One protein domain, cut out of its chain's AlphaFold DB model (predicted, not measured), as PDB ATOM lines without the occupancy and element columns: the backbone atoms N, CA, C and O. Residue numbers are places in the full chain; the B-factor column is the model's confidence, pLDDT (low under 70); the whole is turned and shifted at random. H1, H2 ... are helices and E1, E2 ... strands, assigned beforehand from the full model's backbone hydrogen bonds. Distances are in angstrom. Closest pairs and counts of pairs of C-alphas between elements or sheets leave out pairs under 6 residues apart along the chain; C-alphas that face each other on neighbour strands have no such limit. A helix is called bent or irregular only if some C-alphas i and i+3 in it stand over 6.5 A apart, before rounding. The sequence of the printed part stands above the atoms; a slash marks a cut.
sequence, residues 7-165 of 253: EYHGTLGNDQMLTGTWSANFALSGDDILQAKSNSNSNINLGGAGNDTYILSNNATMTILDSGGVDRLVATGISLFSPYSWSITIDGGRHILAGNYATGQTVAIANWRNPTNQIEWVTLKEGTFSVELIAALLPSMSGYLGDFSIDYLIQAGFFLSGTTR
ATOM      1  N   GLU A   7      96.050 187.580 141.626       94.19
ATOM      2  CA  GLU A   7      95.680 187.594 140.207       94.19
ATOM      3  C   GLU A   7      94.268 188.166 140.010       94.19
ATOM      4  O   GLU A   7      93.302 187.711 140.640       94.19
ATOM      5  N   TYR A   8      94.158 189.126 139.096       95.44
ATOM      6  CA  TYR A   8      92.909 189.704 138.606       95.44
ATOM      7  C   TYR A   8      92.904 189.666 137.086       95.44
ATOM      8  O   TYR A   8      93.955 189.834 136.474       95.44
ATOM      9  N   HIS A   9      91.734 189.486 136.483       96.31
ATOM     10  CA  HIS A   9      91.598 189.526 135.035       96.31
ATOM     11  C   HIS A   9      90.393 190.363 134.607       96.31
ATOM     12  O   HIS A   9      89.436 190.499 135.377       96.31
ATOM     13  N   GLY A  10      90.474 190.916 133.401       96.81
ATOM     14  CA  GLY A  10      89.368 191.518 132.674       96.81
ATOM     15  C   GLY A  10      88.546 190.471 131.921       96.81
ATOM     16  O   GLY A  10      88.340 189.335 132.377       96.81
ATOM     17  N   THR A  11      88.048 190.886 130.771       96.19
ATOM     18  CA  THR A  11      87.155 190.187 129.859       96.19
ATOM     19  C   THR A  11      87.735 190.225 128.444       96.19
ATOM     20  O   THR A  11      88.810 190.737 128.215       96.19
ATOM     21  N   LEU A  12      87.030 189.658 127.464       96.38
ATOM     22  CA  LEU A  12      87.443 189.720 126.052       96.38
ATOM     23  C   LEU A  12      86.970 190.997 125.336       96.38
ATOM     24  O   LEU A  12      86.667 190.966 124.137       96.38
ATOM     25  N   GLY A  13      86.743 192.064 126.087       96.81
ATOM     26  CA  GLY A  13      86.341 193.362 125.578       96.81
ATOM     27  C   GLY A  13      86.925 194.452 126.460       96.81
ATOM     28  O   GLY A  13      87.548 194.162 127.462       96.81
ATOM     29  N   ASN A  14      86.680 195.705 126.090       98.44
ATOM     30  CA  ASN A  14      87.373 196.828 126.712       98.44
ATOM     31  C   ASN A  14      87.034 196.978 128.203       98.44
ATOM     32  O   ASN A  14      85.881 197.245 128.572       98.44
ATOM     33  N   ASP A  15      88.064 196.927 129.032       98.44
ATOM     34  CA  ASP A  15      88.010 196.973 130.478       98.44
ATOM     35  C   ASP A  15      88.714 198.207 131.054       98.44
ATOM     36  O   ASP A  15      89.626 198.808 130.486       98.44
ATOM     37  N   GLN A  16      88.270 198.610 132.245       98.31
ATOM     38  CA  GLN A  16      88.941 199.631 133.048       98.31
ATOM     39  C   GLN A  16      89.310 199.038 134.401       98.31
ATOM     40  O   GLN A  16      88.451 198.789 135.249       98.31
ATOM     41  N   MET A  17      90.606 198.841 134.622       98.00
ATOM     42  CA  MET A  17      91.146 198.195 135.809       98.00
ATOM     43  C   MET A  17      91.915 199.198 136.668       98.00
ATOM     44  O   MET A  17      92.914 199.782 136.245       98.00
ATOM     45  N   LEU A  18      91.491 199.360 137.924       97.62
ATOM     46  CA  LEU A  18      92.286 200.049 138.941       97.62
ATOM     47  C   LEU A  18      93.171 199.024 139.665       97.62
ATOM     48  O   LEU A  18      92.682 198.261 140.500       97.62
ATOM     49  N   THR A  19      94.469 199.015 139.363       96.00
ATOM     50  CA  THR A  19      95.405 197.980 139.819       96.00
ATOM     51  C   THR A  19      96.050 198.323 141.161       96.00
ATOM     52  O   THR A  19      96.355 199.482 141.466       96.00
ATOM     53  N   GLY A  20      96.186 197.306 142.015       91.75
ATOM     54  CA  GLY A  20      96.545 197.441 143.425       91.75
ATOM     55  C   GLY A  20      97.945 196.934 143.754       91.75
ATOM     56  O   GLY A  20      98.670 196.437 142.910       91.75
ATOM     57  N   THR A  21      98.325 197.055 145.025       94.75
ATOM     58  CA  THR A  21      99.630 196.587 145.516       94.75
ATOM     59  C   THR A  21      99.717 195.065 145.517       94.75
ATOM     60  O   THR A  21      98.768 194.406 145.942       94.75
ATOM     61  N   TRP A  22     100.869 194.522 145.110       93.12
ATOM     62  CA  TRP A  22     101.105 193.076 145.016       93.12
ATOM     63  C   TRP A  22     100.040 192.347 144.174       93.12
ATOM     64  O   TRP A  22      99.584 191.259 144.542       93.12
ATOM     65  N   SER A  23      99.661 192.925 143.029       95.38
ATOM     66  CA  SER A  23      98.755 192.297 142.059       95.38
ATOM     67  C   SER A  23      99.417 191.992 140.716       95.38
ATOM     68  O   SER A  23     100.321 192.704 140.283       95.38
ATOM     69  N   ALA A  24      98.927 190.945 140.058       96.56
ATOM     70  CA  ALA A  24      99.118 190.672 138.640       96.56
ATOM     71  C   ALA A  24      97.751 190.823 137.961       96.56
ATOM     72  O   ALA A  24      96.764 190.246 138.420       96.56
ATOM     73  N   ASN A  25      97.679 191.664 136.938       97.75
ATOM     74  CA  ASN A  25      96.433 192.097 136.316       97.75
ATOM     75  C   ASN A  25      96.518 191.766 134.829       97.75
ATOM     76  O   ASN A  25      97.436 192.253 134.178       97.75
ATOM     77  N   PHE A  26      95.590 190.947 134.348       97.75
ATOM     78  CA  PHE A  26      95.518 190.460 132.972       97.75
ATOM     79  C   PHE A  26      94.273 191.059 132.316       97.75
ATOM     80  O   PHE A  26      93.174 190.602 132.627       97.75
ATOM     81  N   ALA A  27      94.390 192.104 131.500       97.69
ATOM     82  CA  ALA A  27      93.195 192.724 130.923       97.69
ATOM     83  C   ALA A  27      92.559 191.852 129.824       97.69
ATOM     84  O   ALA A  27      91.341 191.701 129.857       97.69
ATOM     85  N   LEU A  28      93.391 191.071 129.114       96.94
ATOM     86  CA  LEU A  28      93.049 190.105 128.055       96.94
ATOM     87  C   LEU A  28      92.834 190.816 126.706       96.94
ATOM     88  O   LEU A  28      93.479 191.814 126.420       96.94
ATOM     89  N   SER A  29      92.049 190.251 125.789       95.56
ATOM     90  CA  SER A  29      91.728 190.949 124.541       95.56
ATOM     91  C   SER A  29      90.819 192.158 124.784       95.56
ATOM     92  O   SER A  29      89.718 191.995 125.306       95.56
ATOM     93  N   GLY A  30      91.164 193.317 124.234       97.06
ATOM     94  CA  GLY A  30      90.391 194.550 124.377       97.06
ATOM     95  C   GLY A  30      91.271 195.776 124.170       97.06
ATOM     96  O   GLY A  30      92.485 195.668 124.144       97.06
ATOM     97  N   ASP A  31      90.671 196.953 123.976       98.38
ATOM     98  CA  ASP A  31      91.420 198.203 124.175       98.38
ATOM     99  C   ASP A  31      91.243 198.622 125.646       98.38
ATOM    100  O   ASP A  31      90.256 199.295 125.992       98.38
ATOM    101  N   ASP A  32      92.159 198.200 126.515       98.62
ATOM    102  CA  ASP A  32      91.989 198.258 127.964       98.62
ATOM    103  C   ASP A  32      92.688 199.453 128.612       98.62
ATOM    104  O   ASP A  32      93.629 200.060 128.101       98.62
ATOM    105  N   ILE A  33      92.214 199.831 129.800       98.69
ATOM    106  CA  ILE A  33      92.846 200.864 130.624       98.69
ATOM    107  C   ILE A  33      93.257 200.260 131.960       98.69
ATOM    108  O   ILE A  33      92.416 199.984 132.817       98.69
ATOM    109  N   LEU A  34      94.566 200.153 132.191       98.56
ATOM    110  CA  LEU A  34      95.140 199.660 133.440       98.56
ATOM    111  C   LEU A  34      95.784 200.808 134.222       98.56
ATOM    112  O   LEU A  34      96.913 201.229 133.955       98.56
ATOM    113  N   GLN A  35      95.088 201.310 135.239       98.38
ATOM    114  CA  GLN A  35      95.570 202.400 136.082       98.38
ATOM    115  C   GLN A  35      96.128 201.877 137.405       98.38
ATOM    116  O   GLN A  35      95.383 201.385 138.248       98.38
ATOM    117  N   ALA A  36      97.424 202.076 137.657       97.88
ATOM    118  CA  ALA A  36      97.989 201.842 138.983       97.88
ATOM    119  C   ALA A  36      97.397 202.834 139.990       97.88
ATOM    120  O   ALA A  36      97.411 204.049 139.765       97.88
ATOM    121  N   LYS A  37      96.888 202.333 141.118       96.94
ATOM    122  CA  LYS A  37      96.365 203.165 142.207       96.94
ATOM    123  C   LYS A  37      97.475 204.048 142.798       96.94
ATOM    124  O   LYS A  37      98.632 203.667 142.861       96.94
ATOM    125  N   SER A  38      97.136 205.246 143.274       97.06
ATOM    126  CA  SER A  38      98.123 206.059 144.006       97.06
ATOM    127  C   SER A  38      98.593 205.344 145.279       97.06
ATOM    128  O   SER A  38      97.773 204.746 145.980       97.06
ATOM    129  N   ASN A  39      99.878 205.476 145.620       96.25
ATOM    130  CA  ASN A  39     100.504 204.809 146.775       96.25
ATOM    131  C   ASN A  39     100.471 203.269 146.691       96.25
ATOM    132  O   ASN A  39     100.287 202.607 147.714       96.25
ATOM    133  N   SER A  40     100.598 202.694 145.488       95.44
ATOM    134  CA  SER A  40     100.635 201.241 145.288       95.44
ATOM    135  C   SER A  40     102.004 200.739 144.844       95.44
ATOM    136  O   SER A  40     102.599 201.304 143.931       95.44
ATOM    137  N   ASN A  41     102.460 199.624 145.409       89.88
ATOM    138  CA  ASN A  41     103.752 199.037 145.064       89.88
ATOM    139  C   ASN A  41     103.595 197.689 144.351       89.88
ATOM    140  O   ASN A  41     102.742 196.885 144.724       89.88
ATOM    141  N   SER A  42     104.494 197.405 143.408       87.44
ATOM    142  CA  SER A  42     104.601 196.099 142.746       87.44
ATOM    143  C   SER A  42     103.302 195.663 142.057       87.44
ATOM    144  O   SER A  42     102.781 194.581 142.338       87.44
ATOM    145  N   ASN A  43     102.779 196.513 141.171       93.62
ATOM    146  CA  ASN A  43     101.627 196.187 140.337       93.62
ATOM    147  C   ASN A  43     102.139 195.664 138.995       93.62
ATOM    148  O   ASN A  43     102.804 196.402 138.269       93.62
ATOM    149  N   ILE A  44     101.834 194.420 138.659       96.75
ATOM    150  CA  ILE A  44     102.176 193.844 137.366       96.75
ATOM    151  C   ILE A  44     100.949 193.912 136.463       96.75
ATOM    152  O   ILE A  44      99.888 193.402 136.821       96.75
ATOM    153  N   ASN A  45     101.091 194.565 135.319       97.81
ATOM    154  CA  ASN A  45     100.019 194.826 134.377       97.81
ATOM    155  C   ASN A  45     100.377 194.200 133.027       97.81
ATOM    156  O   ASN A  45     101.462 194.453 132.499       97.81
ATOM    157  N   LEU A  46      99.458 193.392 132.515       97.56
ATOM    158  CA  LEU A  46      99.495 192.789 131.196       97.56
ATOM    159  C   LEU A  46      98.185 193.186 130.516       97.56
ATOM    160  O   LEU A  46      97.114 192.917 131.070       97.56
ATOM    161  N   GLY A  47      98.294 193.954 129.437       96.62
ATOM    162  CA  GLY A  47      97.160 194.438 128.664       96.62
ATOM    163  C   GLY A  47      96.554 193.274 127.910       96.62
ATOM    164  O   GLY A  47      95.507 192.779 128.306       96.62
ATOM    165  N   GLY A  48      97.326 192.698 127.000       95.50
ATOM    166  CA  GLY A  48      96.927 191.517 126.261       95.50
ATOM    167  C   GLY A  48      96.948 191.843 124.787       95.50
ATOM    168  O   GLY A  48      97.956 192.325 124.283       95.50
ATOM    169  N   ALA A  49      95.862 191.531 124.085       93.56
ATOM    170  CA  ALA A  49      95.737 191.853 122.672       93.56
ATOM    171  C   ALA A  49      94.794 193.043 122.472       93.56
ATOM    172  O   ALA A  49      93.601 192.934 122.740       93.56
ATOM    173  N   GLY A  50      95.280 194.115 121.859       95.56
ATOM    174  CA  GLY A  50      94.485 195.307 121.556       95.56
ATOM    175  C   GLY A  50      95.321 196.558 121.757       95.56
ATOM    176  O   GLY A  50      96.528 196.469 121.665       95.56
ATOM    177  N   ASN A  51      94.733 197.744 121.890       97.88
ATOM    178  CA  ASN A  51      95.512 198.969 122.109       97.88
ATOM    179  C   ASN A  51      95.322 199.450 123.546       97.88
ATOM    180  O   ASN A  51      94.400 200.220 123.847       97.88
ATOM    181  N   ASP A  52      96.224 199.030 124.420       98.50
ATOM    182  CA  ASP A  52      96.099 199.193 125.855       98.50
ATOM    183  C   ASP A  52      96.718 200.495 126.354       98.50
ATOM    184  O   ASP A  52      97.696 201.038 125.834       98.50
ATOM    185  N   THR A  53      96.127 201.051 127.408       98.75
ATOM    186  CA  THR A  53      96.611 202.262 128.069       98.75
ATOM    187  C   THR A  53      96.942 202.005 129.533       98.75
ATOM    188  O   THR A  53      96.073 201.852 130.393       98.75
ATOM    189  N   TYR A  54      98.226 202.094 129.853       98.75
ATOM    190  CA  TYR A  54      98.774 201.963 131.195       98.75
ATOM    191  C   TYR A  54      98.924 203.335 131.843       98.75
ATOM    192  O   TYR A  54      99.669 204.186 131.359       98.75
ATOM    193  N   ILE A  55      98.249 203.576 132.966       98.69
ATOM    194  CA  ILE A  55      98.282 204.873 133.656       98.69
ATOM    195  C   ILE A  55      99.003 204.732 134.992       98.69
ATOM    196  O   ILE A  55      98.530 204.064 135.914       98.69
ATOM    197  N   LEU A  56     100.136 205.415 135.126       98.25
ATOM    198  CA  LEU A  56     100.913 205.448 136.356       98.25
ATOM    199  C   LEU A  56     100.481 206.632 137.225       98.25
ATOM    200  O   LEU A  56     100.621 207.791 136.836       98.25
ATOM    201  N   SER A  57      99.962 206.345 138.419       97.94
ATOM    202  CA  SER A  57      99.622 207.376 139.408       97.94
ATOM    203  C   SER A  57     100.830 207.781 140.257       97.94
ATOM    204  O   SER A  57     101.849 207.100 140.281       97.94
ATOM    205  N   ASN A  58     100.727 208.897 140.985       97.56
ATOM    206  CA  ASN A  58     101.771 209.316 141.927       97.56
ATOM    207  C   ASN A  58     101.997 208.276 143.036       97.56
ATOM    208  O   ASN A  58     101.053 207.625 143.497       97.56
ATOM    209  N   ASN A  59     103.248 208.180 143.492       97.69
ATOM    210  CA  ASN A  59     103.710 207.204 144.480       97.69
ATOM    211  C   ASN A  59     103.344 205.757 144.109       97.69
ATOM    212  O   ASN A  59     102.983 204.977 144.986       97.69
ATOM    213  N   ALA A  60     103.352 205.420 142.820       97.94
ATOM    214  CA  ALA A  60     103.025 204.081 142.356       97.94
ATOM    215  C   ALA A  60     104.200 203.440 141.616       97.94
ATOM    216  O   ALA A  60     104.930 204.121 140.890       97.94
ATOM    217  N   THR A  61     104.325 202.122 141.766       96.62
ATOM    218  CA  THR A  61     105.269 201.280 141.027       96.62
ATOM    219  C   THR A  61     104.511 200.291 140.151       96.62
ATOM    220  O   THR A  61     103.754 199.465 140.667       96.62
ATOM    221  N   MET A  62     104.741 200.355 138.841       97.81
ATOM    222  CA  MET A  62     104.125 199.478 137.844       97.81
ATOM    223  C   MET A  62     105.193 198.695 137.078       97.81
ATOM    224  O   MET A  62     106.205 199.257 136.676       97.81
ATOM    225  N   THR A  63     104.950 197.418 136.825       97.19
ATOM    226  CA  THR A  63     105.682 196.624 135.840       97.19
ATOM    227  C   THR A  63     104.728 196.291 134.708       97.19
ATOM    228  O   THR A  63     103.638 195.788 134.965       97.19
ATOM    229  N   ILE A  64     105.142 196.555 133.477       97.94
ATOM    230  CA  ILE A  64     104.375 196.249 132.274       97.94
ATOM    231  C   ILE A  64     105.033 195.065 131.569       97.94
ATOM    232  O   ILE A  64     106.244 195.084 131.316       97.94
ATOM    233  N   LEU A  65     104.234 194.035 131.297       95.81
ATOM    234  CA  LEU A  65     104.582 192.914 130.429       95.81
ATOM    235  C   LEU A  65     103.501 192.813 129.359       95.81
ATOM    236  O   LEU A  65     102.547 192.064 129.536       95.81
ATOM    237  N   ASP A  66     103.642 193.597 128.295       93.50
ATOM    238  CA  ASP A  66     102.655 193.580 127.221       93.50
ATOM    239  C   ASP A  66     102.775 192.343 126.329       93.50
ATOM    240  O   ASP A  66     103.830 191.683 126.322       93.50
ATOM    241  N   SER A  67     101.721 192.047 125.568       90.19
ATOM    242  CA  SER A  67     101.691 190.922 124.626       90.19
ATOM    243  C   SER A  67     101.041 191.196 123.262       90.19
ATOM    244  O   SER A  67     101.038 190.292 122.412       90.19
ATOM    245  N   GLY A  68     100.664 192.443 122.966       89.44
ATOM    246  CA  GLY A  68     100.620 192.953 121.598       89.44
ATOM    247  C   GLY A  68      99.571 194.024 121.347       89.44
ATOM    248  O   GLY A  68      98.438 193.919 121.791       89.44
ATOM    249  N   GLY A  69      99.903 194.982 120.486       93.56
ATOM    250  CA  GLY A  69      99.031 196.127 120.337       93.56
ATOM    251  C   GLY A  69      99.676 197.324 119.683       93.56
ATOM    252  O   GLY A  69     100.720 197.221 119.036       93.56
ATOM    253  N   VAL A  70      98.999 198.462 119.823       96.44
ATOM    254  CA  VAL A  70      99.618 199.790 119.743       96.44
ATOM    255  C   VAL A  70      99.364 200.486 121.073       96.44
ATOM    256  O   VAL A  70      98.423 201.268 121.236       96.44
ATOM    257  N   ASP A  71     100.232 200.189 122.021       98.12
ATOM    258  CA  ASP A  71     100.040 200.408 123.437       98.12
ATOM    259  C   ASP A  71     100.633 201.734 123.903       98.12
ATOM    260  O   ASP A  71     101.531 202.345 123.296       98.12
ATOM    261  N   ARG A  72     100.097 202.227 125.020       98.44
ATOM    262  CA  ARG A  72     100.452 203.530 125.568       98.44
ATOM    263  C   ARG A  72     100.694 203.498 127.065       98.44
ATOM    264  O   ARG A  72      99.819 203.178 127.854       98.44
ATOM    265  N   LEU A  73     101.836 204.029 127.482       98.69
ATOM    266  CA  LEU A  73     102.111 204.378 128.874       98.69
ATOM    267  C   LEU A  73     101.862 205.870 129.128       98.69
ATOM    268  O   LEU A  73     102.360 206.732 128.410       98.69
ATOM    269  N   VAL A  74     101.151 206.203 130.202       98.75
ATOM    270  CA  VAL A  74     100.982 207.561 130.727       98.75
ATOM    271  C   VAL A  74     101.679 207.670 132.083       98.75
ATOM    272  O   VAL A  74     101.166 207.211 133.101       98.75
ATOM    273  N   ALA A  75     102.846 208.316 132.101       98.19
ATOM    274  CA  ALA A  75     103.701 208.518 133.273       98.19
ATOM    275  C   ALA A  75     104.121 209.994 133.388       98.19
ATOM    276  O   ALA A  75     105.296 210.355 133.332       98.19
ATOM    277  N   THR A  76     103.136 210.885 133.527       97.94
ATOM    278  CA  THR A  76     103.328 212.349 133.491       97.94
ATOM    279  C   THR A  76     104.100 212.920 134.685       97.94
ATOM    280  O   THR A  76     104.494 214.088 134.664       97.94
ATOM    281  N   GLY A  77     104.337 212.117 135.724       96.94
ATOM    282  CA  GLY A  77     105.221 212.454 136.834       96.94
ATOM    283  C   GLY A  77     106.699 212.182 136.550       96.94
ATOM    284  O   GLY A  77     107.541 212.625 137.332       96.94
ATOM    285  N   ILE A  78     107.020 211.497 135.449       97.12
ATOM    286  CA  ILE A  78     108.376 211.278 134.942       97.12
ATOM    287  C   ILE A  78     108.659 212.305 133.837       97.12
ATOM    288  O   ILE A  78     107.790 212.676 133.046       97.12
ATOM    289  N   SER A  79     109.886 212.813 133.819       94.62
ATOM    290  CA  SER A  79     110.323 213.912 132.953       94.62
ATOM    291  C   SER A  79     111.688 213.613 132.364       94.62
ATOM    292  O   SER A  79     112.589 213.199 133.093       94.62
ATOM    293  N   LEU A  80     111.854 213.883 131.074       91.12
ATOM    294  CA  LEU A  80     113.114 213.654 130.372       91.12
ATOM    295  C   LEU A  80     114.238 214.610 130.815       91.12
ATOM    296  O   LEU A  80     115.418 214.284 130.709       91.12
ATOM    297  N   PHE A  81     113.884 215.788 131.330       89.69
ATOM    298  CA  PHE A  81     114.842 216.860 131.632       89.69
ATOM    299  C   PHE A  81     114.931 217.214 133.121       89.69
ATOM    300  O   PHE A  81     115.624 218.160 133.501       89.69
ATOM    301  N   SER A  82     114.214 216.493 133.984       91.69
ATOM    302  CA  SER A  82     114.219 216.755 135.423       91.69
ATOM    303  C   SER A  82     115.383 216.047 136.120       91.69
ATOM    304  O   SER A  82     115.543 214.844 135.933       91.69
ATOM    305  N   PRO A  83     116.117 216.721 137.029       92.44
ATOM    306  CA  PRO A  83     117.121 216.064 137.870       92.44
ATOM    307  C   PRO A  83     116.506 215.110 138.910       92.44
ATOM    308  O   PRO A  83     117.234 214.388 139.582       92.44
ATOM    309  N   TYR A  84     115.179 215.124 139.078       96.06
ATOM    310  CA  TYR A  84     114.468 214.187 139.948       96.06
ATOM    311  C   TYR A  84     114.061 212.904 139.227       96.06
ATOM    312  O   TYR A  84     113.684 211.944 139.897       96.06
ATOM    313  N   SER A  85     114.108 212.887 137.892       97.38
ATOM    314  CA  SER A  85     113.865 211.681 137.111       97.38
ATOM    315  C   SER A  85     115.141 210.871 136.979       97.38
ATOM    316  O   SER A  85     116.235 211.421 136.855       97.38
ATOM    317  N   TRP A  86     114.987 209.558 136.955       97.38
ATOM    318  CA  TRP A  86     116.075 208.623 136.754       97.38
ATOM    319  C   TRP A  86     115.626 207.478 135.854       97.38
ATOM    320  O   TRP A  86     114.435 207.188 135.725       97.38
ATOM    321  N   SER A  87     116.594 206.824 135.228       97.38
ATOM    322  CA  SER A  87     116.353 205.656 134.389       97.38
ATOM    323  C   SER A  87     117.564 204.742 134.369       97.38
ATOM    324  O   SER A  87     118.701 205.211 134.457       97.38
ATOM    325  N   ILE A  88     117.311 203.454 134.207       97.25
ATOM    326  CA  ILE A  88     118.308 202.437 133.907       97.25
ATOM    327  C   ILE A  88     117.795 201.540 132.794       97.25
ATOM    328  O   ILE A  88     116.585 201.350 132.624       97.25
ATOM    329  N   THR A  89     118.729 200.945 132.073       97.56
ATOM    330  CA  THR A  89     118.440 199.764 131.269       97.56
ATOM    331  C   THR A  89     118.938 198.511 131.977       97.56
ATOM    332  O   THR A  89     119.785 198.580 132.873       97.56
ATOM    333  N   ILE A  90     118.354 197.369 131.625       97.62
ATOM    334  CA  ILE A  90     118.668 196.092 132.264       97.62
ATOM    335  C   ILE A  90     118.989 195.039 131.204       97.62
ATOM    336  O   ILE A  90     118.255 194.916 130.219       97.62
ATOM    337  N   ASP A  91     120.056 194.274 131.443       97.00
ATOM    338  CA  ASP A  91     120.571 193.187 130.606       97.00
ATOM    339  C   ASP A  91     120.738 193.609 129.133       97.00
ATOM    340  O   ASP A  91     120.097 193.072 128.224       97.00
ATOM    341  N   GLY A  92     121.585 194.609 128.876       95.00
ATOM    342  CA  GLY A  92     121.873 195.084 127.522       95.00
ATOM    343  C   GLY A  92     120.708 195.840 126.881       95.00
ATOM    344  O   GLY A  92     120.572 195.845 125.651       95.00
ATOM    345  N   GLY A  93     119.845 196.463 127.689       94.56
ATOM    346  CA  GLY A  93     118.647 197.154 127.210       94.56
ATOM    347  C   GLY A  93     117.430 196.278 126.957       94.56
ATOM    348  O   GLY A  93     116.493 196.761 126.325       94.56
ATOM    349  N   ARG A  94     117.408 195.028 127.431       95.19
ATOM    350  CA  ARG A  94     116.238 194.141 127.335       95.19
ATOM    351  C   ARG A  94     115.034 194.673 128.117       95.19
ATOM    352  O   ARG A  94     113.901 194.520 127.663       95.19
ATOM    353  N   HIS A  95     115.273 195.306 129.263       96.00
ATOM    354  CA  HIS A  95     114.236 195.957 130.067       96.00
ATOM    355  C   HIS A  95     114.595 197.423 130.325       96.00
ATOM    356  O   HIS A  95     115.769 197.805 130.281       96.00
ATOM    357  N   ILE A  96     113.579 198.231 130.612       96.06
ATOM    358  CA  ILE A  96     113.724 199.613 131.078       96.06
ATOM    359  C   ILE A  96     113.139 199.693 132.483       96.06
ATOM    360  O   ILE A  96     112.064 199.152 132.727       96.06
ATOM    361  N   LEU A  97     113.820 200.392 133.386       96.56
ATOM    362  CA  LEU A  97     113.263 200.831 134.663       96.56
ATOM    363  C   LEU A  97     113.491 202.337 134.781       96.56
ATOM    364  O   LEU A  97     114.620 202.809 134.670       96.56
ATOM    365  N   ALA A  98     112.426 203.095 135.000       97.12
ATOM    366  CA  ALA A  98     112.479 204.544 135.117       97.12
ATOM    367  C   ALA A  98     111.595 205.033 136.257       97.12
ATOM    368  O   ALA A  98     110.609 204.394 136.619       97.12
ATOM    369  N   GLY A  99     111.925 206.191 136.812       97.56
ATOM    370  CA  GLY A  99     111.128 206.773 137.873       97.56
ATOM    371  C   GLY A  99     111.438 208.232 138.132       97.56
ATOM    372  O   GLY A  99     112.268 208.852 137.468       97.56
ATOM    373  N   ASN A 100     110.741 208.796 139.111       98.00
ATOM    374  CA  ASN A 100     110.956 210.159 139.560       98.00
ATOM    375  C   ASN A 100     110.793 210.262 141.079       98.00
ATOM    376  O   ASN A 100     109.740 209.947 141.631       98.00
ATOM    377  N   TYR A 101     111.835 210.742 141.758       96.75
ATOM    378  CA  TYR A 101     111.869 210.826 143.221       96.75
ATOM    379  C   TYR A 101     110.860 211.823 143.800       96.75
ATOM    380  O   TYR A 101     110.426 211.656 144.935       96.75
ATOM    381  N   ALA A 102     110.491 212.864 143.049       97.12
ATOM    382  CA  ALA A 102     109.581 213.902 143.526       97.12
ATOM    383  C   ALA A 102     108.110 213.472 143.442       97.12
ATOM    384  O   ALA A 102     107.314 213.847 144.299       97.12
ATOM    385  N   THR A 103     107.739 212.702 142.416       97.75
ATOM    386  CA  THR A 103     106.361 212.210 142.228       97.75
ATOM    387  C   THR A 103     106.150 210.797 142.762       97.75
ATOM    388  O   THR A 103     105.006 210.352 142.865       97.75
ATOM    389  N   GLY A 104     107.236 210.080 143.066       97.50
ATOM    390  CA  GLY A 104     107.215 208.686 143.500       97.50
ATOM    391  C   GLY A 104     106.765 207.710 142.409       97.50
ATOM    392  O   GLY A 104     106.487 206.555 142.714       97.50
ATOM    393  N   GLN A 105     106.652 208.158 141.156       98.06
ATOM    394  CA  GLN A 105     106.331 207.292 140.025       98.06
ATOM    395  C   GLN A 105     107.524 206.404 139.687       98.06
ATOM    396  O   GLN A 105     108.632 206.913 139.528       98.06
ATOM    397  N   THR A 106     107.297 205.100 139.549       97.75
ATOM    398  CA  THR A 106     108.285 204.132 139.056       97.75
ATOM    399  C   THR A 106     107.621 203.166 138.077       97.75
ATOM    400  O   THR A 106     106.531 202.661 138.337       97.75
ATOM    401  N   VAL A 107     108.269 202.898 136.948       97.69
ATOM    402  CA  VAL A 107     107.784 201.964 135.931       97.69
ATOM    403  C   VAL A 107     108.906 201.079 135.414       97.69
ATOM    404  O   VAL A 107     109.978 201.569 135.062       97.69
ATOM    405  N   ALA A 108     108.641 199.779 135.348       96.81
ATOM    406  CA  ALA A 108     109.438 198.818 134.607       96.81
ATOM    407  C   ALA A 108     108.689 198.412 133.332       96.81
ATOM    408  O   ALA A 108     107.514 198.061 133.397       96.81
ATOM    409  N   ILE A 109     109.366 198.429 132.185       96.75
ATOM    410  CA  ILE A 109     108.851 197.890 130.921       96.75
ATOM    411  C   ILE A 109     109.717 196.684 130.571       96.75
ATOM    412  O   ILE A 109     110.918 196.818 130.294       96.75
ATOM    413  N   ALA A 110     109.136 195.492 130.660       95.69
ATOM    414  CA  ALA A 110     109.871 194.254 130.476       95.69
ATOM    415  C   ALA A 110     109.865 193.811 129.012       95.69
ATOM    416  O   ALA A 110     108.848 193.892 128.342       95.69
ATOM    417  N   ASN A 111     110.996 193.275 128.533       94.62
ATOM    418  CA  ASN A 111     111.117 192.700 127.190       94.62
ATOM    419  C   ASN A 111     110.696 193.649 126.049       94.62
ATOM    420  O   ASN A 111     110.361 193.167 124.973       94.62
ATOM    421  N   TRP A 112     110.765 194.969 126.250       92.12
ATOM    422  CA  TRP A 112     110.217 195.974 125.325       92.12
ATOM    423  C   TRP A 112     110.826 195.933 123.914       92.12
ATOM    424  O   TRP A 112     110.240 196.437 122.967       92.12
ATOM    425  N   ARG A 113     112.028 195.357 123.769       92.06
ATOM    426  CA  ARG A 113     112.686 195.174 122.465       92.06
ATOM    427  C   ARG A 113     112.088 194.048 121.631       92.06
ATOM    428  O   ARG A 113     112.420 193.941 120.454       92.06
ATOM    429  N   ASN A 114     111.299 193.166 122.240       90.50
ATOM    430  CA  ASN A 114     110.491 192.224 121.491       90.50
ATOM    431  C   ASN A 114     109.272 192.992 120.960       90.50
ATOM    432  O   ASN A 114     108.499 193.461 121.791       90.50
ATOM    433  N   PRO A 115     109.070 193.093 119.633       86.38
ATOM    434  CA  PRO A 115     107.954 193.850 119.068       86.38
ATOM    435  C   PRO A 115     106.573 193.388 119.540       86.38
ATOM    436  O   PRO A 115     105.627 194.152 119.463       86.38
ATOM    437  N   THR A 116     106.433 192.147 120.019       86.25
ATOM    438  CA  THR A 116     105.158 191.665 120.579       86.25
ATOM    439  C   THR A 116     104.895 192.149 122.001       86.25
ATOM    440  O   THR A 116     103.785 192.004 122.471       86.25
ATOM    441  N   ASN A 117     105.908 192.650 122.709       86.94
ATOM    442  CA  ASN A 117     105.810 193.057 124.116       86.94
ATOM    443  C   ASN A 117     106.119 194.553 124.282       86.94
ATOM    444  O   ASN A 117     106.545 195.004 125.353       86.94
ATOM    445  N   GLN A 118     106.088 195.282 123.175       90.31
ATOM    446  CA  GLN A 118     106.538 196.652 123.109       90.31
ATOM    447  C   GLN A 118     105.407 197.588 123.534       90.31
ATOM    448  O   GLN A 118     104.246 197.299 123.318       90.31
ATOM    449  N   ILE A 119     105.774 198.705 124.160       96.31
ATOM    450  CA  ILE A 119     104.878 199.850 124.317       96.31
ATOM    451  C   ILE A 119     105.253 200.849 123.238       96.31
ATOM    452  O   ILE A 119     106.387 201.317 123.234       96.31
ATOM    453  N   GLU A 120     104.348 201.223 122.347       97.00
ATOM    454  CA  GLU A 120     104.684 202.087 121.211       97.00
ATOM    455  C   GLU A 120     104.824 203.540 121.653       97.00
ATOM    456  O   GLU A 120     105.739 204.240 121.211       97.00
ATOM    457  N   TRP A 121     103.951 203.999 122.557       98.06
ATOM    458  CA  TRP A 121     103.857 205.406 122.941       98.06
ATOM    459  C   TRP A 121     103.981 205.627 124.443       98.06
ATOM    460  O   TRP A 121     103.319 204.997 125.258       98.06
ATOM    461  N   VAL A 122     104.762 206.629 124.835       98.38
ATOM    462  CA  VAL A 122     104.902 207.031 126.236       98.38
ATOM    463  C   VAL A 122     104.616 208.517 126.372       98.38
ATOM    464  O   VAL A 122     105.284 209.364 125.779       98.38
ATOM    465  N   THR A 123     103.622 208.848 127.187       98.69
ATOM    466  CA  THR A 123     103.310 210.208 127.615       98.69
ATOM    467  C   THR A 123     104.026 210.513 128.920       98.69
ATOM    468  O   THR A 123     103.659 210.015 129.984       98.69
ATOM    469  N   LEU A 124     105.028 211.375 128.821       97.44
ATOM    470  CA  LEU A 124     105.781 211.941 129.932       97.44
ATOM    471  C   LEU A 124     105.316 213.376 130.197       97.44
ATOM    472  O   LEU A 124     104.387 213.879 129.561       97.44
ATOM    473  N   LYS A 125     105.971 214.062 131.135       95.56
ATOM    474  CA  LYS A 125     105.673 215.464 131.451       95.56
ATOM    475  C   LYS A 125     105.770 216.395 130.236       95.56
ATOM    476  O   LYS A 125     105.004 217.351 130.140       95.56
ATOM    477  N   GLU A 126     106.725 216.155 129.343       94.94
ATOM    478  CA  GLU A 126     107.007 217.017 128.189       94.94
ATOM    479  C   GLU A 126     106.089 216.776 126.987       94.94
ATOM    480  O   GLU A 126     105.984 217.640 126.119       94.94
ATOM    481  N   GLY A 127     105.439 215.615 126.919       97.06
ATOM    482  CA  GLY A 127     104.637 215.215 125.771       97.06
ATOM    483  C   GLY A 127     104.629 213.708 125.560       97.06
ATOM    484  O   GLY A 127     105.049 212.937 126.422       97.06
ATOM    485  N   THR A 128     104.131 213.301 124.397       98.25
ATOM    486  CA  THR A 128     104.092 211.899 123.973       98.25
ATOM    487  C   THR A 128     105.209 211.628 122.977       98.25
ATOM    488  O   THR A 128     105.359 212.362 122.001       98.25
ATOM    489  N   PHE A 129     105.966 210.564 123.217       97.50
ATOM    490  CA  PHE A 129     107.096 210.131 122.400       97.50
ATOM    491  C   PHE A 129     106.965 208.641 122.103       97.50
ATOM    492  O   PHE A 129     106.301 207.932 122.860       97.50
ATOM    493  N   SER A 130     107.607 208.162 121.037       96.38
ATOM    494  CA  SER A 130     107.732 206.715 120.860       96.38
ATOM    495  C   SER A 130     108.721 206.143 121.878       96.38
ATOM    496  O   SER A 130     109.649 206.846 122.309       96.38
ATOM    497  N   VAL A 131     108.551 204.882 122.276       93.75
ATOM    498  CA  VAL A 131     109.493 204.253 123.215       93.75
ATOM    499  C   VAL A 131     110.896 204.146 122.624       93.75
ATOM    500  O   VAL A 131     111.872 204.294 123.352       93.75
ATOM    501  N   GLU A 132     111.031 203.963 121.309       92.81
ATOM    502  CA  GLU A 132     112.330 203.880 120.640       92.81
ATOM    503  C   GLU A 132     113.057 205.214 120.692       92.81
ATOM    504  O   GLU A 132     114.265 205.242 120.925       92.81
ATOM    505  N   LEU A 133     112.330 206.323 120.521       94.44
ATOM    506  CA  LEU A 133     112.905 207.650 120.691       94.44
ATOM    507  C   LEU A 133     113.386 207.840 122.131       94.44
ATOM    508  O   LEU A 133     114.510 208.295 122.336       94.44
ATOM    509  N   ILE A 134     112.576 207.463 123.125       93.69
ATOM    510  CA  ILE A 134     112.989 207.527 124.533       93.69
ATOM    511  C   ILE A 134     114.241 206.679 124.753       93.69
ATOM    512  O   ILE A 134     115.236 207.201 125.247       93.69
ATOM    513  N   ALA A 135     114.231 205.414 124.335       92.50
ATOM    514  CA  ALA A 135     115.341 204.483 124.504       92.50
ATOM    515  C   ALA A 135     116.634 204.970 123.833       92.50
ATOM    516  O   ALA A 135     117.712 204.830 124.409       92.50
ATOM    517  N   ALA A 136     116.539 205.577 122.647       92.69
ATOM    518  CA  ALA A 136     117.679 206.173 121.952       92.69
ATOM    519  C   ALA A 136     118.236 207.405 122.683       92.69
ATOM    520  O   ALA A 136     119.439 207.665 122.626       92.69
ATOM    521  N   LEU A 137     117.378 208.156 123.378       92.25
ATOM    522  CA  LEU A 137     117.774 209.329 124.148       92.25
ATOM    523  C   LEU A 137     118.323 208.978 125.532       92.25
ATOM    524  O   LEU A 137     119.183 209.727 125.996       92.25
ATOM    525  N   LEU A 138     117.897 207.867 126.158       92.75
ATOM    526  CA  LEU A 138     118.281 207.476 127.528       92.75
ATOM    527  C   LEU A 138     119.778 207.691 127.827       92.75
ATOM    528  O   LEU A 138     120.074 208.405 128.784       92.75
ATOM    529  N   PRO A 139     120.744 207.221 127.009       91.75
ATOM    530  CA  PRO A 139     122.168 207.380 127.320       91.75
ATOM    531  C   PRO A 139     122.661 208.832 127.401       91.75
ATOM    532  O   PRO A 139     123.716 209.092 127.973       91.75
ATOM    533  N   SER A 140     121.928 209.774 126.807       90.12
ATOM    534  CA  SER A 140     122.256 211.205 126.809       90.12
ATOM    535  C   SER A 140     121.598 211.986 127.952       90.12
ATOM    536  O   SER A 140     121.865 213.177 128.122       90.12
ATOM    537  N   MET A 141     120.732 211.341 128.734       89.25
ATOM    538  CA  MET A 141     119.953 211.996 129.781       89.25
ATOM    539  C   MET A 141     120.749 212.070 131.079       89.25
ATOM    540  O   MET A 141     121.373 211.098 131.492       89.25
ATOM    541  N   SER A 142     120.674 213.202 131.779       88.06
ATOM    542  CA  SER A 142     121.391 213.389 133.050       88.06
ATOM    543  C   SER A 142     120.962 212.407 134.146       88.06
ATOM    544  O   SER A 142     121.756 212.096 135.027       88.06
ATOM    545  N   GLY A 143     119.716 211.922 134.092       93.75
ATOM    546  CA  GLY A 143     119.160 210.933 135.018       93.75
ATOM    547  C   GLY A 143     119.428 209.473 134.637       93.75
ATOM    548  O   GLY A 143     118.955 208.571 135.330       93.75
ATOM    549  N   TYR A 144     120.135 209.199 133.539       96.88
ATOM    550  CA  TYR A 144     120.455 207.831 133.147       96.88
ATOM    551  C   TYR A 144     121.639 207.291 133.946       96.88
ATOM    552  O   TYR A 144     122.740 207.836 133.892       96.88
ATOM    553  N   LEU A 145     121.407 206.218 134.704       96.38
ATOM    554  CA  LEU A 145     122.403 205.669 135.632       96.38
ATOM    555  C   LEU A 145     123.244 204.545 135.012       96.38
ATOM    556  O   LEU A 145     124.213 204.110 135.628       96.38
ATOM    557  N   GLY A 146     122.894 204.089 133.806       97.19
ATOM    558  CA  GLY A 146     123.606 203.038 133.084       97.19
ATOM    559  C   GLY A 146     122.753 201.810 132.769       97.19
ATOM    560  O   GLY A 146     121.543 201.781 133.008       97.19
ATOM    561  N   ASP A 147     123.431 200.804 132.221       97.75
ATOM    562  CA  ASP A 147     122.888 199.472 131.971       97.75
ATOM    563  C   ASP A 147     123.392 198.513 133.053       97.75
ATOM    564  O   ASP A 147     124.598 198.434 133.300       97.75
ATOM    565  N   PHE A 148     122.477 197.800 133.703       98.06
ATOM    566  CA  PHE A 148     122.790 196.882 134.799       98.06
ATOM    567  C   PHE A 148     122.299 195.474 134.497       98.06
ATOM    568  O   PHE A 148     121.367 195.275 133.731       98.06
ATOM    569  N   SER A 149     122.892 194.470 135.132       97.75
ATOM    570  CA  SER A 149     122.360 193.112 135.052       97.75
ATOM    571  C   SER A 149     121.266 192.876 136.096       97.75
ATOM    572  O   SER A 149     121.266 193.509 137.158       97.75
ATOM    573  N   ILE A 150     120.371 191.911 135.855       96.81
ATOM    574  CA  ILE A 150     119.441 191.430 136.897       96.81
ATOM    575  C   ILE A 150     120.212 190.998 138.158       96.81
ATOM    576  O   ILE A 150     119.805 191.331 139.268       96.81
ATOM    577  N   ASP A 151     121.362 190.335 138.001       97.25
ATOM    578  CA  ASP A 151     122.199 189.906 139.133       97.25
ATOM    579  C   ASP A 151     122.674 191.084 139.990       97.25
ATOM    580  O   ASP A 151     122.695 190.994 141.219       97.25
ATOM    581  N   TYR A 152     123.033 192.202 139.353       96.88
ATOM    582  CA  TYR A 152     123.400 193.419 140.067       96.88
ATOM    583  C   TYR A 152     122.207 193.983 140.843       96.88
ATOM    584  O   TYR A 152     122.342 194.307 142.020       96.88
ATOM    585  N   LEU A 153     121.029 194.059 140.219       95.62
ATOM    586  CA  LEU A 153     119.822 194.571 140.872       95.62
ATOM    587  C   LEU A 153     119.389 193.709 142.066       95.62
ATOM    588  O   LEU A 153     118.960 194.244 143.089       95.62
ATOM    589  N   ILE A 154     119.559 192.387 141.975       94.94
ATOM    590  CA  ILE A 154     119.362 191.460 143.097       94.94
ATOM    591  C   ILE A 154     120.312 191.803 144.246       94.94
ATOM    592  O   ILE A 154     119.865 191.976 145.380       94.94
ATOM    593  N   GLN A 155     121.610 191.959 143.968       94.62
ATOM    594  CA  GLN A 155     122.607 192.322 144.987       94.62
ATOM    595  C   GLN A 155     122.352 193.709 145.589       94.62
ATOM    596  O   GLN A 155     122.605 193.925 146.773       94.62
ATOM    597  N   ALA A 156     121.822 194.635 144.791       93.38
ATOM    598  CA  ALA A 156     121.450 195.980 145.212       93.38
ATOM    599  C   ALA A 156     120.123 196.037 145.999       93.38
ATOM    600  O   ALA A 156     119.749 197.107 146.474       93.38
ATOM    601  N   GLY A 157     119.419 194.910 146.167       91.50
ATOM    602  CA  GLY A 157     118.211 194.822 146.991       91.50
ATOM    603  C   GLY A 157     116.927 195.305 146.312       91.50
ATOM    604  O   GLY A 157     115.966 195.626 147.004       91.50
ATOM    605  N   PHE A 158     116.881 195.345 144.975       89.69
ATOM    606  CA  PHE A 158     115.652 195.660 144.227       89.69
ATOM    607  C   PHE A 158     114.614 194.529 144.269       89.69
ATOM    608  O   PHE A 158     113.443 194.747 143.969       89.69
ATOM    609  N   PHE A 159     115.044 193.325 144.640       90.62
ATOM    610  CA  PHE A 159     114.225 192.120 144.698       90.62
ATOM    611  C   PHE A 159     114.159 191.570 146.125       90.62
ATOM    612  O   PHE A 159     114.984 191.904 146.979       90.62
ATOM    613  N   LEU A 160     113.186 190.693 146.388       87.56
ATOM    614  CA  LEU A 160     113.078 190.001 147.673       87.56
ATOM    615  C   LEU A 160     114.352 189.198 147.965       87.56
ATOM    616  O   LEU A 160     114.941 188.594 147.065       87.56
ATOM    617  N   SER A 161     114.760 189.155 149.236       89.38
ATOM    618  CA  SER A 161     115.932 188.377 149.649       89.38
ATOM    619  C   SER A 161     115.780 186.907 149.247       89.38
ATOM    620  O   SER A 161     114.714 186.319 149.423       89.38
ATOM    621  N   GLY A 162     116.844 186.330 148.686       89.94
ATOM    622  CA  GLY A 162     116.834 184.971 148.141       89.94
ATOM    623  C   GLY A 162     116.389 184.867 146.679       89.94
ATOM    624  O   GLY A 162     116.494 183.780 146.125       89.94
ATOM    625  N   THR A 163     115.948 185.963 146.042       94.19
ATOM    626  CA  THR A 163     115.663 185.982 144.596       94.19
ATOM    627  C   THR A 163     116.942 185.731 143.803       94.19
ATOM    628  O   THR A 163     117.966 186.369 144.046       94.19
ATOM    629  N   THR A 164     116.872 184.843 142.819       95.06
ATOM    630  CA  THR A 164     117.903 184.612 141.806       95.06
ATOM    631  C   THR A 164     117.467 185.178 140.454       95.06
ATOM    632  O   THR A 164     116.289 185.465 140.235       95.06
ATOM    633  N   ARG A 165     118.399 185.311 139.504       95.12
ATOM    634  CA  ARG A 165     118.060 185.660 138.113       95.12
ATOM    635  C   ARG A 165     117.026 184.700 137.522       95.12
ATOM    636  O   ARG A 165     116.092 185.153 136.868       95.12
TER     637      ARG A 165
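This is residues 7 to 165 of the 253 residues of an uncharacterized protein of Pelomicrobium methylotrophicum (UniProt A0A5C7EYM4). The chain is wound in flattened, stacked turns that make a sandwich of two sheets: from E1 to E8 each turn lays one strand in the one sheet and the next strand in the other, and the turns are stacked strand beside parallel strand. Beyond these turns the larger sheet runs on through the antiparallel strands E11, E10 and E9 to E14; the helix H1 covers part of this stretch, and the small helix H2 sits past the end of E14. The printed part has 159 residues, with fourteen named strands and two named helices in the order E1 to E13, H1, E14, H2; the class is mostly strand. The larger sheet runs E1 E3 E5 E7 E11 E10 E9 E14, the smaller E2 E4 E6 E8 E12 E13, and both are mixed. The whole is compact, with a radius of gyration of the C-alphas of 14.7 A and spans of 40 by 39 by 29 A.

In the larger sheet E1, residues 7 to 9, is an edge strand and the parallel neighbour of E3, residues 23 to 29, with N 8 and O 24 at 2.9 A. E3 is parallel to E5, residues 43 to 49, with N 46 and O 25 at 2.9 A, and E5 to E7, residues 61 to 64, with N 45 and O 63 at 2.8 A. In the smaller sheet E2, residues 16 to 19, is parallel to E4, residues 33 to 36, with N 17 and O 33 at 2.8 A. E6, residues 53 to 55, and E8, residues 72 to 74, continue that sheet in parallel, with N 34 and O 53 at 2.9 A and N 54 and O 72 at 2.8 A. The two sheets form a sandwich, two sheets face to face: the parts that face each other are 7.9 A centre to centre, and their strands stand at 15 degrees. E9, residues 85 to 90, E10, residues 95 to 100, and E11, residues 105 to 109, form a meander, each strand the antiparallel neighbour of the one before, with N 88 and O 97 at 2.8 A and N 107 and O 98 at 2.8 A. E11 is parallel to E7, with N 64 and O 108 at 2.8 A. E12, residues 121 to 124, is parallel to E8, with N 73 and O 121 at 2.8 A, and forms a hairpin with E13, residues 127 to 130, with N 122 and O 129 at 2.8 A. H1, residues 131 to 140, is on the larger sheet at a height of 10.0 A and runs across the strands, at 71 degrees to E10 on the local plane. H1 is also on the smaller sheet and stands up from it, its line rising 50 degrees. E14, residues 144 to 148, is the other edge strand of the larger sheet, parallel to E9, with N 145 and O 87 at 2.9 A. H2, residues 150 to 155, only grazes the larger sheet; the closest C-alphas of E9 and H2, those of Ile 90 and Ile 150, are 6.6 A apart. Every O i to N i+4 pair is within hydrogen-bond range in H2, and 4 of 6 are in H1.

E1 begins at C-alpha 7, (95.680, 187.594, 140.207). E3 measures 18.9 A, E5 19.1 A, E9 17.0 A and E10 17.4 A. H1 begins at C-alpha 131, (109.493, 204.253, 123.215), and measures 15.0 A; it is irregular, with C-alphas 136 and 139 7.1 A apart. H2 measures 8.7 A and ends at C-alpha 155, (122.607, 192.322, 144.987).

The C-alphas farthest apart, those of Leu 12 and Ser 142, are 42.0 A apart. The printed part has no cut. The link from E11 to E12, 11 residues, is long. The larger sheet is twisted. The mean pLDDT of the printed part is 95.5, and no printed residue is under 70.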